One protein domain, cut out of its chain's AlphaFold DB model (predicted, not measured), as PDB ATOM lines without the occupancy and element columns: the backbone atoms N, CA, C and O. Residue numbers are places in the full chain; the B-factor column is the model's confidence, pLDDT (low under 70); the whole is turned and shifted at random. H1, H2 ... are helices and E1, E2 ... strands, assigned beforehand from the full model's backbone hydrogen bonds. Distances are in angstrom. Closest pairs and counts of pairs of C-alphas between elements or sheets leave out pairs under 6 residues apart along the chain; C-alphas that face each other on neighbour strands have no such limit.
ATOM      1  N   LYS A  72     -17.197 -11.777  -5.342       85.88
ATOM      2  CA  LYS A  72     -16.746 -10.844  -4.315       85.88
ATOM      3  C   LYS A  72     -15.279 -11.129  -4.060       85.88
ATOM      4  O   LYS A  72     -14.931 -12.255  -3.719       85.88
ATOM      5  N   VAL A  73     -14.429 -10.128  -4.247       87.50
ATOM      6  CA  VAL A  73     -12.983 -10.258  -4.066       87.50
ATOM      7  C   VAL A  73     -12.532  -9.228  -3.027       87.50
ATOM      8  O   VAL A  73     -12.774  -8.037  -3.236       87.50
ATOM      9  N   PRO A  74     -11.926  -9.654  -1.905       87.69
ATOM     10  CA  PRO A  74     -11.493  -8.745  -0.849       87.69
ATOM     11  C   PRO A  74     -10.277  -7.903  -1.245       87.69
ATOM     12  O   PRO A  74      -9.425  -8.370  -2.001       87.69
ATOM     13  N   PRO A  75     -10.159  -6.672  -0.713       89.12
ATOM     14  CA  PRO A  75      -9.006  -5.822  -0.966       89.12
ATOM     15  C   PRO A  75      -7.756  -6.328  -0.274       89.12
ATOM     16  O   PRO A  75      -7.776  -6.754   0.878       89.12
ATOM     17  N   ARG A  76      -6.638  -6.183  -0.979       90.19
ATOM     18  CA  ARG A  76      -5.300  -6.254  -0.405       90.19
ATOM     19  C   ARG A  76      -4.835  -4.838  -0.123       90.19
ATOM     20  O   ARG A  76      -4.946  -3.979  -0.997       90.19
ATOM     21  N   LEU A  77      -4.326  -4.601   1.081       87.62
ATOM     22  CA  LEU A  77      -3.857  -3.285   1.501       87.62
ATOM     23  C   LEU A  77      -2.334  -3.215   1.508       87.62
ATOM     24  O   LEU A  77      -1.647  -4.178   1.844       87.62
ATOM     25  N   ARG A  78      -1.814  -2.040   1.166       86.75
ATOM     26  CA  ARG A  78      -0.401  -1.694   1.284       86.75
ATOM     27  C   ARG A  78      -0.271  -0.249   1.743       86.75
ATOM     28  O   ARG A  78      -0.760   0.649   1.061       86.75
ATOM     29  N   LEU A  79       0.429  -0.015   2.850       85.56
ATOM     30  CA  LEU A  79       0.901   1.327   3.189       85.56
ATOM     31  C   LEU A  79       2.207   1.619   2.450       85.56
ATOM     32  O   LEU A  79       3.093   0.773   2.335       85.56
ATOM     33  N   ILE A  80       2.311   2.837   1.938       85.38
ATOM     34  CA  ILE A  80       3.459   3.353   1.206       85.38
ATOM     35  C   ILE A  80       3.847   4.665   1.872       85.38
ATOM     36  O   ILE A  80       3.036   5.582   1.943       85.38
ATOM     37  N   LYS A  81       5.089   4.764   2.343       85.56
ATOM     38  CA  LYS A  81       5.674   6.016   2.823       85.56
ATOM     39  C   LYS A  81       6.575   6.578   1.728       85.56
ATOM     40  O   LYS A  81       7.441   5.862   1.230       85.56
ATOM     41  N   LYS A  82       6.372   7.838   1.353       85.25
ATOM     42  CA  LYS A  82       7.188   8.554   0.368       85.25
ATOM     43  C   LYS A  82       7.656   9.877   0.962       85.25
ATOM     44  O   LYS A  82       6.837  10.623   1.476       85.25
ATOM     45  N   GLU A  83       8.943  10.186   0.883       85.69
ATOM     46  CA  GLU A  83       9.446  11.508   1.278       85.69
ATOM     47  C   GLU A  83       9.010  12.580   0.270       85.69
ATOM     48  O   GLU A  83       8.983  12.342  -0.942       85.69
ATOM     49  N   VAL A  84       8.637  13.751   0.782       84.62
ATOM     50  CA  VAL A  84       8.245  14.930  -0.003       84.62
ATOM     51  C   VAL A  84       8.934  16.166   0.574       84.62
ATOM     52  O   VAL A  84       9.359  16.169   1.729       84.62
ATOM     53  N   SER A  85       9.077  17.227  -0.219       81.69
ATOM     54  CA  SER A  85       9.674  18.482   0.250       81.69
ATOM     55  C   SER A  85       8.857  19.050   1.417       81.69
ATOM     56  O   SER A  85       7.745  19.524   1.203       81.69
ATOM     57  N   GLY A  86       9.395  18.977   2.638       80.56
ATOM     58  CA  GLY A  86       8.712  19.427   3.859       80.56
ATOM     59  C   GLY A  86       8.042  18.327   4.693       80.56
ATOM     60  O   GLY A  86       7.300  18.653   5.619       80.56
ATOM     61  N   GLY A  87       8.300  17.042   4.417       83.62
ATOM     62  CA  GLY A  87       7.812  15.945   5.257       83.62
ATOM     63  C   GLY A  87       7.754  14.597   4.542       83.62
ATOM     64  O   GLY A  87       8.656  14.215   3.795       83.62
ATOM     65  N   PHE A  88       6.683  13.845   4.778       79.56
ATOM     66  CA  PHE A  88       6.434  12.583   4.086       79.56
ATOM     67  C   PHE A  88       4.947  12.408   3.780       79.56
ATOM     68  O   PHE A  88       4.074  12.827   4.529       79.56
ATOM     69  N   GLN A  89       4.657  11.752   2.665       84.69
ATOM     70  CA  GLN A  89       3.327  11.332   2.270       84.69
ATOM     71  C   GLN A  89       3.137   9.860   2.642       84.69
ATOM     72  O   GLN A  89       3.924   8.994   2.244       84.69
ATOM     73  N   VAL A  90       2.077   9.570   3.390       84.81
ATOM     74  CA  VAL A  90       1.612   8.207   3.656       84.81
ATOM     75  C   VAL A  90       0.450   7.918   2.723       84.81
ATOM     76  O   VAL A  90      -0.591   8.563   2.793       84.81
ATOM     77  N   SER A  91       0.605   6.934   1.849       83.44
ATOM     78  CA  SER A  91      -0.465   6.459   0.981       83.44
ATOM     79  C   SER A  91      -0.893   5.057   1.379       83.44
ATOM     80  O   SER A  91      -0.069   4.150   1.438       83.44
ATOM     81  N   CYS A  92      -2.189   4.857   1.579       85.50
ATOM     82  CA  CYS A  92      -2.782   3.533   1.635       85.50
ATOM     83  C   CYS A  92      -3.297   3.141   0.254       85.50
ATOM     84  O   CYS A  92      -4.080   3.872  -0.356       85.50
ATOM     85  N   LEU A  93      -2.853   1.987  -0.229       86.19
ATOM     86  CA  LEU A  93      -3.258   1.412  -1.497       86.19
ATOM     87  C   LEU A  93      -4.069   0.138  -1.258       86.19
ATOM     88  O   LEU A  93      -3.528  -0.845  -0.758       86.19
ATOM     89  N   ALA A  94      -5.333   0.151  -1.668       87.06
ATOM     90  CA  ALA A  94      -6.178  -1.027  -1.797       87.06
ATOM     91  C   ALA A  94      -6.154  -1.519  -3.250       87.06
ATOM     92  O   ALA A  94      -6.320  -0.721  -4.171       87.06
ATOM     93  N   PHE A  95      -5.949  -2.813  -3.485       87.88
ATOM     94  CA  PHE A  95      -5.902  -3.377  -4.839       87.88
ATOM     95  C   PHE A  95      -6.448  -4.804  -4.897       87.88
ATOM     96  O   PHE A  95      -6.530  -5.491  -3.875       87.88
ATOM     97  N   GLY A  96      -6.815  -5.239  -6.105       86.81
ATOM     98  CA  GLY A  96      -7.274  -6.599  -6.380       86.81
ATOM     99  C   GLY A  96      -8.653  -6.911  -5.804       86.81
ATOM    100  O   GLY A  96      -8.916  -8.066  -5.496       86.81
ATOM    101  N   PHE A  97      -9.516  -5.905  -5.623       86.06
ATOM    102  CA  PHE A  97     -10.852  -6.093  -5.049       86.06
ATOM    103  C   PHE A  97     -11.967  -5.902  -6.059       86.06
ATOM    104  O   PHE A  97     -11.817  -5.211  -7.066       86.06
ATOM    105  N   TYR A  98     -13.112  -6.506  -5.768       84.06
ATOM    106  CA  TYR A  98     -14.323  -6.350  -6.553       84.06
ATOM    107  C   TYR A  98     -15.557  -6.636  -5.689       84.06
ATOM    108  O   TYR A  98     -15.557  -7.643  -4.970       84.06
ATOM    109  N   PRO A  99     -16.641  -5.849  -5.803       81.38
ATOM    110  CA  PRO A  99     -16.807  -4.620  -6.585       81.38
ATOM    111  C   PRO A  99     -16.395  -3.359  -5.804       81.38
ATOM    112  O   PRO A  99     -16.392  -3.338  -4.584       81.38
ATOM    113  N   ARG A 100     -16.120  -2.246  -6.490       76.12
ATOM    114  CA  ARG A 100     -15.596  -1.015  -5.857       76.12
ATOM    115  C   ARG A 100     -16.553  -0.267  -4.901       76.12
ATOM    116  O   ARG A 100     -16.071   0.591  -4.175       76.12
ATOM    117  N   HIS A 101     -17.840  -0.633  -4.863       63.09
ATOM    118  CA  HIS A 101     -19.049   0.107  -4.415       63.09
ATOM    119  C   HIS A 101     -19.831   0.746  -5.582       63.09
ATOM    120  O   HIS A 101     -19.248   1.416  -6.428       63.09
ATOM    121  N   ILE A 102     -21.157   0.528  -5.623       49.97
ATOM    122  CA  ILE A 102     -22.099   1.047  -6.636       49.97
ATOM    123  C   ILE A 102     -23.155   1.938  -5.953       49.97
ATOM    124  O   ILE A 102     -23.992   1.443  -5.209       49.97
ATOM    125  N   ASN A 103     -23.093   3.238  -6.250       41.50
ATOM    126  CA  ASN A 103     -24.195   4.101  -6.697       41.50
ATOM    127  C   ASN A 103     -23.648   4.777  -7.964       41.50
ATOM    128  O   ASN A 103     -22.447   5.052  -8.031       41.50
ATOM    129  N   LEU A 104     -24.472   4.896  -9.005       43.59
ATOM    130  CA  LEU A 104     -24.014   4.990 -10.395       43.59
ATOM    131  C   LEU A 104     -22.939   6.047 -10.630       43.59
ATOM    132  O   LEU A 104     -23.196   7.242 -10.715       43.59
ATOM    133  N   THR A 105     -21.721   5.554 -10.777       43.78
ATOM    134  CA  THR A 105     -20.538   6.325 -11.117       43.78
ATOM    135  C   THR A 105     -19.893   5.599 -12.288       43.78
ATOM    136  O   THR A 105     -19.492   4.440 -12.177       43.78
ATOM    137  N   LEU A 106     -19.875   6.249 -13.452       39.00
ATOM    138  CA  LEU A 106     -19.085   5.795 -14.593       39.00
ATOM    139  C   LEU A 106     -17.621   6.064 -14.257       39.00
ATOM    140  O   LEU A 106     -17.164   7.200 -14.325       39.00
ATOM    141  N   LEU A 107     -16.894   5.021 -13.878       48.50
ATOM    142  CA  LEU A 107     -15.442   5.067 -13.766       48.50
ATOM    143  C   LEU A 107     -14.871   3.902 -14.566       48.50
ATOM    144  O   LEU A 107     -15.142   2.732 -14.282       48.50
ATOM    145  N   ARG A 108     -14.103   4.250 -15.597       42.91
ATOM    146  CA  ARG A 108     -13.282   3.328 -16.369       42.91
ATOM    147  C   ARG A 108     -11.886   3.389 -15.769       42.91
ATOM    148  O   ARG A 108     -11.218   4.383 -15.980       42.91
ATOM    149  N   ASP A 109     -11.552   2.370 -14.984       51.50
ATOM    150  CA  ASP A 109     -10.206   1.806 -14.807       51.50
ATOM    151  C   ASP A 109     -10.279   0.700 -13.742       51.50
ATOM    152  O   ASP A 109     -10.185   0.901 -12.530       51.50
ATOM    153  N   GLY A 110     -10.545  -0.511 -14.232       53.41
ATOM    154  CA  GLY A 110     -10.200  -1.751 -13.550       53.41
ATOM    155  C   GLY A 110      -8.941  -2.309 -14.202       53.41
ATOM    156  O   GLY A 110      -8.679  -2.050 -15.378       53.41
ATOM    157  N   HIS A 111      -8.157  -3.082 -13.460       62.34
ATOM    158  CA  HIS A 111      -7.082  -3.858 -14.059       62.34
ATOM    159  C   HIS A 111      -7.672  -4.780 -15.147       62.34
ATOM    160  O   HIS A 111      -8.864  -5.096 -15.121       62.34
ATOM    161  N   GLY A 112      -6.872  -5.206 -16.131       69.19
ATOM    162  CA  GLY A 112      -7.354  -6.024 -17.261       69.19
ATOM    163  C   GLY A 112      -8.019  -7.355 -16.856       69.19
ATOM    164  O   GLY A 112      -8.648  -8.003 -17.682       69.19
ATOM    165  N   ASP A 113      -7.919  -7.735 -15.579       74.69
ATOM    166  CA  ASP A 113      -8.568  -8.880 -14.929       74.69
ATOM    167  C   ASP A 113      -9.946  -8.555 -14.289       74.69
ATOM    168  O   ASP A 113     -10.565  -9.394 -13.616       74.69
ATOM    169  N   GLY A 114     -10.436  -7.323 -14.462       73.81
ATOM    170  CA  GLY A 114     -11.709  -6.834 -13.937       73.81
ATOM    171  C   GLY A 114     -11.722  -6.554 -12.431       73.81
ATOM    172  O   GLY A 114     -12.804  -6.563 -11.839       73.81
ATOM    173  N   THR A 115     -10.564  -6.371 -11.789       80.31
ATOM    174  CA  THR A 115     -10.455  -5.952 -10.380       80.31
ATOM    175  C   THR A 115     -10.112  -4.467 -10.252       80.31
ATOM    176  O   THR A 115      -9.635  -3.838 -11.193       80.31
ATOM    177  N   TYR A 116     -10.377  -3.879  -9.087       82.19
ATOM    178  CA  TYR A 116     -10.190  -2.453  -8.836       82.19
ATOM    179  C   TYR A 116      -8.964  -2.152  -7.977       82.19
ATOM    180  O   TYR A 116      -8.481  -2.979  -7.193       82.19
ATOM    181  N   GLN A 117      -8.510  -0.908  -8.103       81.06
ATOM    182  CA  GLN A 117      -7.455  -0.309  -7.305       81.06
ATOM    183  C   GLN A 117      -7.925   1.056  -6.774       81.06
ATOM    184  O   GLN A 117      -8.638   1.791  -7.455       81.06
ATOM    185  N   LEU A 118      -7.569   1.383  -5.533       81.56
ATOM    186  CA  LEU A 118      -7.904   2.642  -4.869       81.56
ATOM    187  C   LEU A 118      -6.730   3.089  -4.000       81.56
ATOM    188  O   LEU A 118      -6.193   2.301  -3.222       81.56
ATOM    189  N   ARG A 119      -6.361   4.366  -4.092       81.62
ATOM    190  CA  ARG A 119      -5.305   4.972  -3.282       81.62
ATOM    191  C   ARG A 119      -5.859   6.155  -2.495       81.62
ATOM    192  O   ARG A 119      -6.603   6.966  -3.032       81.62
ATOM    193  N   LYS A 120      -5.481   6.256  -1.221       79.50
ATOM    194  CA  LYS A 120      -5.745   7.424  -0.374       79.50
ATOM    195  C   LYS A 120      -4.440   7.891   0.250       79.50
ATOM    196  O   LYS A 120      -3.714   7.071   0.808       79.50
ATOM    197  N   SER A 121      -4.148   9.182   0.148       80.50
ATOM    198  CA  SER A 121      -2.889   9.772   0.612       80.50
ATOM    199  C   SER A 121      -3.137  10.800   1.712       80.50
ATOM    200  O   SER A 121      -4.119  11.537   1.661       80.50
ATOM    201  N   LEU A 122      -2.244  10.825   2.696       82.19
ATOM    202  CA  LEU A 122      -2.160  11.803   3.772       82.19
ATOM    203  C   LEU A 122      -0.759  12.416   3.733       82.19
ATOM    204  O   LEU A 122       0.235  11.687   3.757       82.19
ATOM    205  N   GLU A 123      -0.680  13.736   3.648       81.81
ATOM    206  CA  GLU A 123       0.581  14.468   3.765       81.81
ATOM    207  C   GLU A 123       0.828  14.805   5.231       81.81
ATOM    208  O   GLU A 123      -0.073  15.281   5.917       81.81
ATOM    209  N   VAL A 124       2.035  14.508   5.710       80.62
ATOM    210  CA  VAL A 124       2.453  14.703   7.098       80.62
ATOM    211  C   VAL A 124       3.615  15.686   7.113       80.62
ATOM    212  O   VAL A 124       4.615  15.489   6.411       80.62
ATOM    213  N   SER A 125       3.485  16.738   7.921       76.50
ATOM    214  CA  SER A 125       4.491  17.801   8.038       76.50
ATOM    215  C   SER A 125       5.701  17.386   8.889       76.50
ATOM    216  O   SER A 125       5.665  16.411   9.645       76.50
ATOM    217  N   THR A 126       6.787  18.161   8.820       68.56
ATOM    218  CA  THR A 126       7.974  17.952   9.667       68.56
ATOM    219  C   THR A 126       7.732  18.127  11.165       68.56
ATOM    220  O   THR A 126       8.511  17.609  11.962       68.56
ATOM    221  N   GLU A 127       6.680  18.833  11.576       66.94
ATOM    222  CA  GLU A 127       6.370  19.018  12.999       66.94
ATOM    223  C   GLU A 127       5.654  17.794  13.589       66.94
ATOM    224  O   GLU A 127       5.960  17.372  14.706       66.94
ATOM    225  N   GLU A 128       4.799  17.136  12.804       63.53
ATOM    226  CA  GLU A 128       4.130  15.879  13.176       63.53
ATOM    227  C   GLU A 128       5.104  14.682  13.220       63.53
ATOM    228  O   GLU A 128       4.862  13.701  13.926       63.53
ATOM    229  N   LEU A 129       6.267  14.776  12.554       58.81
ATOM    230  CA  LEU A 129       7.360  13.793  12.677       58.81
ATOM    231  C   LEU A 129       7.868  13.649  14.116       58.81
ATOM    232  O   LEU A 129       8.292  12.560  14.510       58.81
ATOM    233  N   LYS A 130       7.849  14.734  14.901       58.44
ATOM    234  CA  LYS A 130       8.400  14.738  16.264       58.44
ATOM    235  C   LYS A 130       7.524  13.952  17.243       58.44
ATOM    236  O   LYS A 130       8.017  13.533  18.286       58.44
ATOM    237  N   GLN A 131       6.255  13.711  16.905       63.03
ATOM    238  CA  GLN A 131       5.253  13.157  17.820       63.03
ATOM    239  C   GLN A 131       5.055  11.627  17.734       63.03
ATOM    240  O   GLN A 131       4.179  11.103  18.413       63.03
ATOM    241  N   ARG A 132       5.879  10.873  16.979       60.03
ATOM    242  CA  ARG A 132       5.782   9.391  16.840       60.03
ATOM    243  C   ARG A 132       4.336   8.894  16.651       60.03
ATOM    244  O   ARG A 132       3.841   8.050  17.395       60.03
ATOM    245  N   HIS A 133       3.647   9.393  15.633       67.75
ATOM    246  CA  HIS A 133       2.306   8.902  15.324       67.75
ATOM    247  C   HIS A 133       2.340   7.501  14.697       67.75
ATOM    248  O   HIS A 133       3.158   7.207  13.820       67.75
ATOM    249  N   HIS A 134       1.425   6.634  15.137       73.19
ATOM    250  CA  HIS A 134       1.152   5.352  14.495       73.19
ATOM    251  C   HIS A 134       0.084   5.552  13.418       73.19
ATOM    252  O   HIS A 134      -1.034   5.968  13.713       73.19
ATOM    253  N   TYR A 135       0.431   5.253  12.166       79.44
ATOM    254  CA  TYR A 135      -0.498   5.352  11.043       79.44
ATOM    255  C   TYR A 135      -1.126   3.993  10.772       79.44
ATOM    256  O   TYR A 135      -0.407   3.025  10.522       79.44
ATOM    257  N   THR A 136      -2.455   3.949  10.760       81.81
ATOM    258  CA  THR A 136      -3.234   2.755  10.424       81.81
ATOM    259  C   THR A 136      -4.168   3.076   9.268       81.81
ATOM    260  O   THR A 136      -4.873   4.083   9.289       81.81
ATOM    261  N   CYS A 137      -4.168   2.225   8.247       83.44
ATOM    262  CA  CYS A 137      -5.173   2.248   7.200       83.44
ATOM    263  C   CYS A 137      -6.207   1.165   7.455       83.44
ATOM    264  O   CYS A 137      -5.847  -0.003   7.570       83.44
ATOM    265  N   THR A 138      -7.471   1.571   7.445       83.06
ATOM    266  CA  THR A 138      -8.627   0.695   7.608       83.06
ATOM    267  C   THR A 138      -9.435   0.661   6.321       83.06
ATOM    268  O   THR A 138      -9.817   1.713   5.802       83.06
ATOM    269  N   ALA A 139      -9.749  -0.534   5.826       83.12
ATOM    270  CA  ALA A 139     -10.639  -0.736   4.691       83.12
ATOM    271  C   ALA A 139     -11.848  -1.596   5.071       83.12
ATOM    272  O   ALA A 139     -11.724  -2.664   5.664       83.12
ATOM    273  N   SER A 140     -13.031  -1.135   4.674       82.44
ATOM    274  CA  SER A 140     -14.283  -1.888   4.727       82.44
ATOM    275  C   SER A 140     -14.731  -2.217   3.310       82.44
ATOM    276  O   SER A 140     -14.681  -1.349   2.439       82.44
ATOM    277  N   HIS A 141     -15.189  -3.442   3.076       83.38
ATOM    278  CA  HIS A 141     -15.640  -3.882   1.760       83.38
ATOM    279  C   HIS A 141     -16.725  -4.952   1.904       83.38
ATOM    280  O   HIS A 141     -16.668  -5.764   2.816       83.38
ATOM    281  N   LEU A 142     -17.685  -5.005   0.978       83.19
ATOM    282  CA  LEU A 142     -18.839  -5.928   1.011       83.19
ATOM    283  C   LEU A 142     -18.507  -7.430   0.888       83.19
ATOM    284  O   LEU A 142     -19.406  -8.278   0.933       83.19
ATOM    285  N   SER A 143     -17.240  -7.753   0.630       83.56
ATOM    286  CA  SER A 143     -16.709  -9.119   0.660       83.56
ATOM    287  C   SER A 143     -16.083  -9.492   2.005       83.56
ATOM    288  O   SER A 143     -15.539 -10.585   2.110       83.56
ATOM    289  N   LEU A 144     -16.035  -8.564   2.961       83.44
ATOM    290  CA  LEU A 144     -15.450  -8.765   4.274       83.44
ATOM    291  C   LEU A 144     -16.549  -8.626   5.328       83.44
ATOM    292  O   LEU A 144     -17.304  -7.655   5.305       83.44
ATOM    293  N   ASP A 145     -16.600  -9.566   6.269       82.50
ATOM    294  CA  ASP A 145     -17.498  -9.468   7.426       82.50
ATOM    295  C   ASP A 145     -16.983  -8.440   8.449       82.50
ATOM    296  O   ASP A 145     -17.759  -7.786   9.138       82.50
ATOM    297  N   ASN A 146     -15.658  -8.259   8.504       82.94
ATOM    298  CA  ASN A 146     -14.954  -7.330   9.387       82.94
ATOM    299  C   ASN A 146     -14.063  -6.365   8.588       82.94
ATOM    300  O   ASN A 146     -13.816  -6.552   7.399       82.94
ATOM    301  N   LYS A 147     -13.551  -5.320   9.238       86.00
ATOM    302  CA  LYS A 147     -12.627  -4.372   8.598       86.00
ATOM    303  C   LYS A 147     -11.222  -4.969   8.479       86.00
ATOM    304  O   LYS A 147     -10.818  -5.778   9.310       86.00
ATOM    305  N   LEU A 148     -10.491  -4.559   7.447       83.38
ATOM    306  CA  LEU A 148      -9.088  -4.914   7.251       83.38
ATOM    307  C   LEU A 148      -8.201  -3.723   7.619       83.38
ATOM    308  O   LEU A 148      -8.345  -2.659   7.018       83.38
ATOM    309  N   ASP A 149      -7.275  -3.929   8.554       84.00
ATOM    310  CA  ASP A 149      -6.370  -2.897   9.065       84.00
ATOM    311  C   ASP A 149      -4.906  -3.228   8.753       84.00
ATOM    312  O   ASP A 149      -4.466  -4.365   8.920       84.00
ATOM    313  N   VAL A 150      -4.134  -2.228   8.320       84.50
ATOM    314  CA  VAL A 150      -2.672  -2.324   8.177       84.50
ATOM    315  C   VAL A 150      -2.026  -1.100   8.815       84.50
ATOM    316  O   VAL A 150      -2.406   0.032   8.514       84.50
ATOM    317  N   SER A 151      -1.039  -1.324   9.679       84.00
ATOM    318  CA  SER A 151      -0.263  -0.276  10.342       84.00
ATOM    319  C   SER A 151       1.098  -0.058   9.675       84.00
ATOM    320  O   SER A 151       1.647  -0.932   9.002       84.00
ATOM    321  N   LEU A 152       1.643   1.148   9.832       75.00
ATOM    322  CA  LEU A 152       2.981   1.491   9.365       75.00
ATOM    323  C   LEU A 152       4.026   0.942  10.349       75.00
ATOM    324  O   LEU A 152       4.276   1.556  11.384       75.00
TER     325      LEU A 152
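AT A GLANCE: This is residues 72 to 152 of the 189 residues of the protein "Ig-like domain-containing protein" of Hucho hucho (huchen) (UniProt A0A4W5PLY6). A long, twisted three-stranded sheet, E1 - E2 - E3, has the small hairpin E4 and E5 over part of one face, a partial sandwich; residues 102 to 107 stick out at one end, and short H1 lies at the other. The printed part has 81 residues, 42 of them in named elements, in the order E1 E2 E3 H1 E4 E5; the class is mostly strand, with 38 of those 42 residues in strands, and both sheets are antiparallel. The whole is loose, radius of gyration of the C-alphas 14.9 A, spanning 41 by 27 by 22 A.

IN THESE COORDINATES: E2, residues 87 to 97, measures 30.7 A; E3, 116 to 125, 30.2 A; E1, 76 to 84, 25.1 A, from C-alpha 76 (-5.300, -6.254, -0.405). H1 is 128 to 131, E4 136 to 139, E5 148 to 151, ending at C-alpha 151 (-0.263, -0.276, 10.342).

HOW THE PARTS SIT: E1 E2 E3 form a meander, each strand the antiparallel neighbour of the one before: N 80 and O 91, and N 92 and O 120, are 2.8 A apart. In the hairpin E4 and E5, N 137 and O 150 are 2.8 A apart. The closest C-alphas of E2 and E4, Cys 92 and Cys 137, are 6.2 A apart. H1 is too short for an O i to N i+4 pair.

THE WHOLE: The printed part has no cut. The E2 to E3 link, residues 98 to 115, is long. Residues 101 to 112 and 126 to 133 have pLDDT under 70.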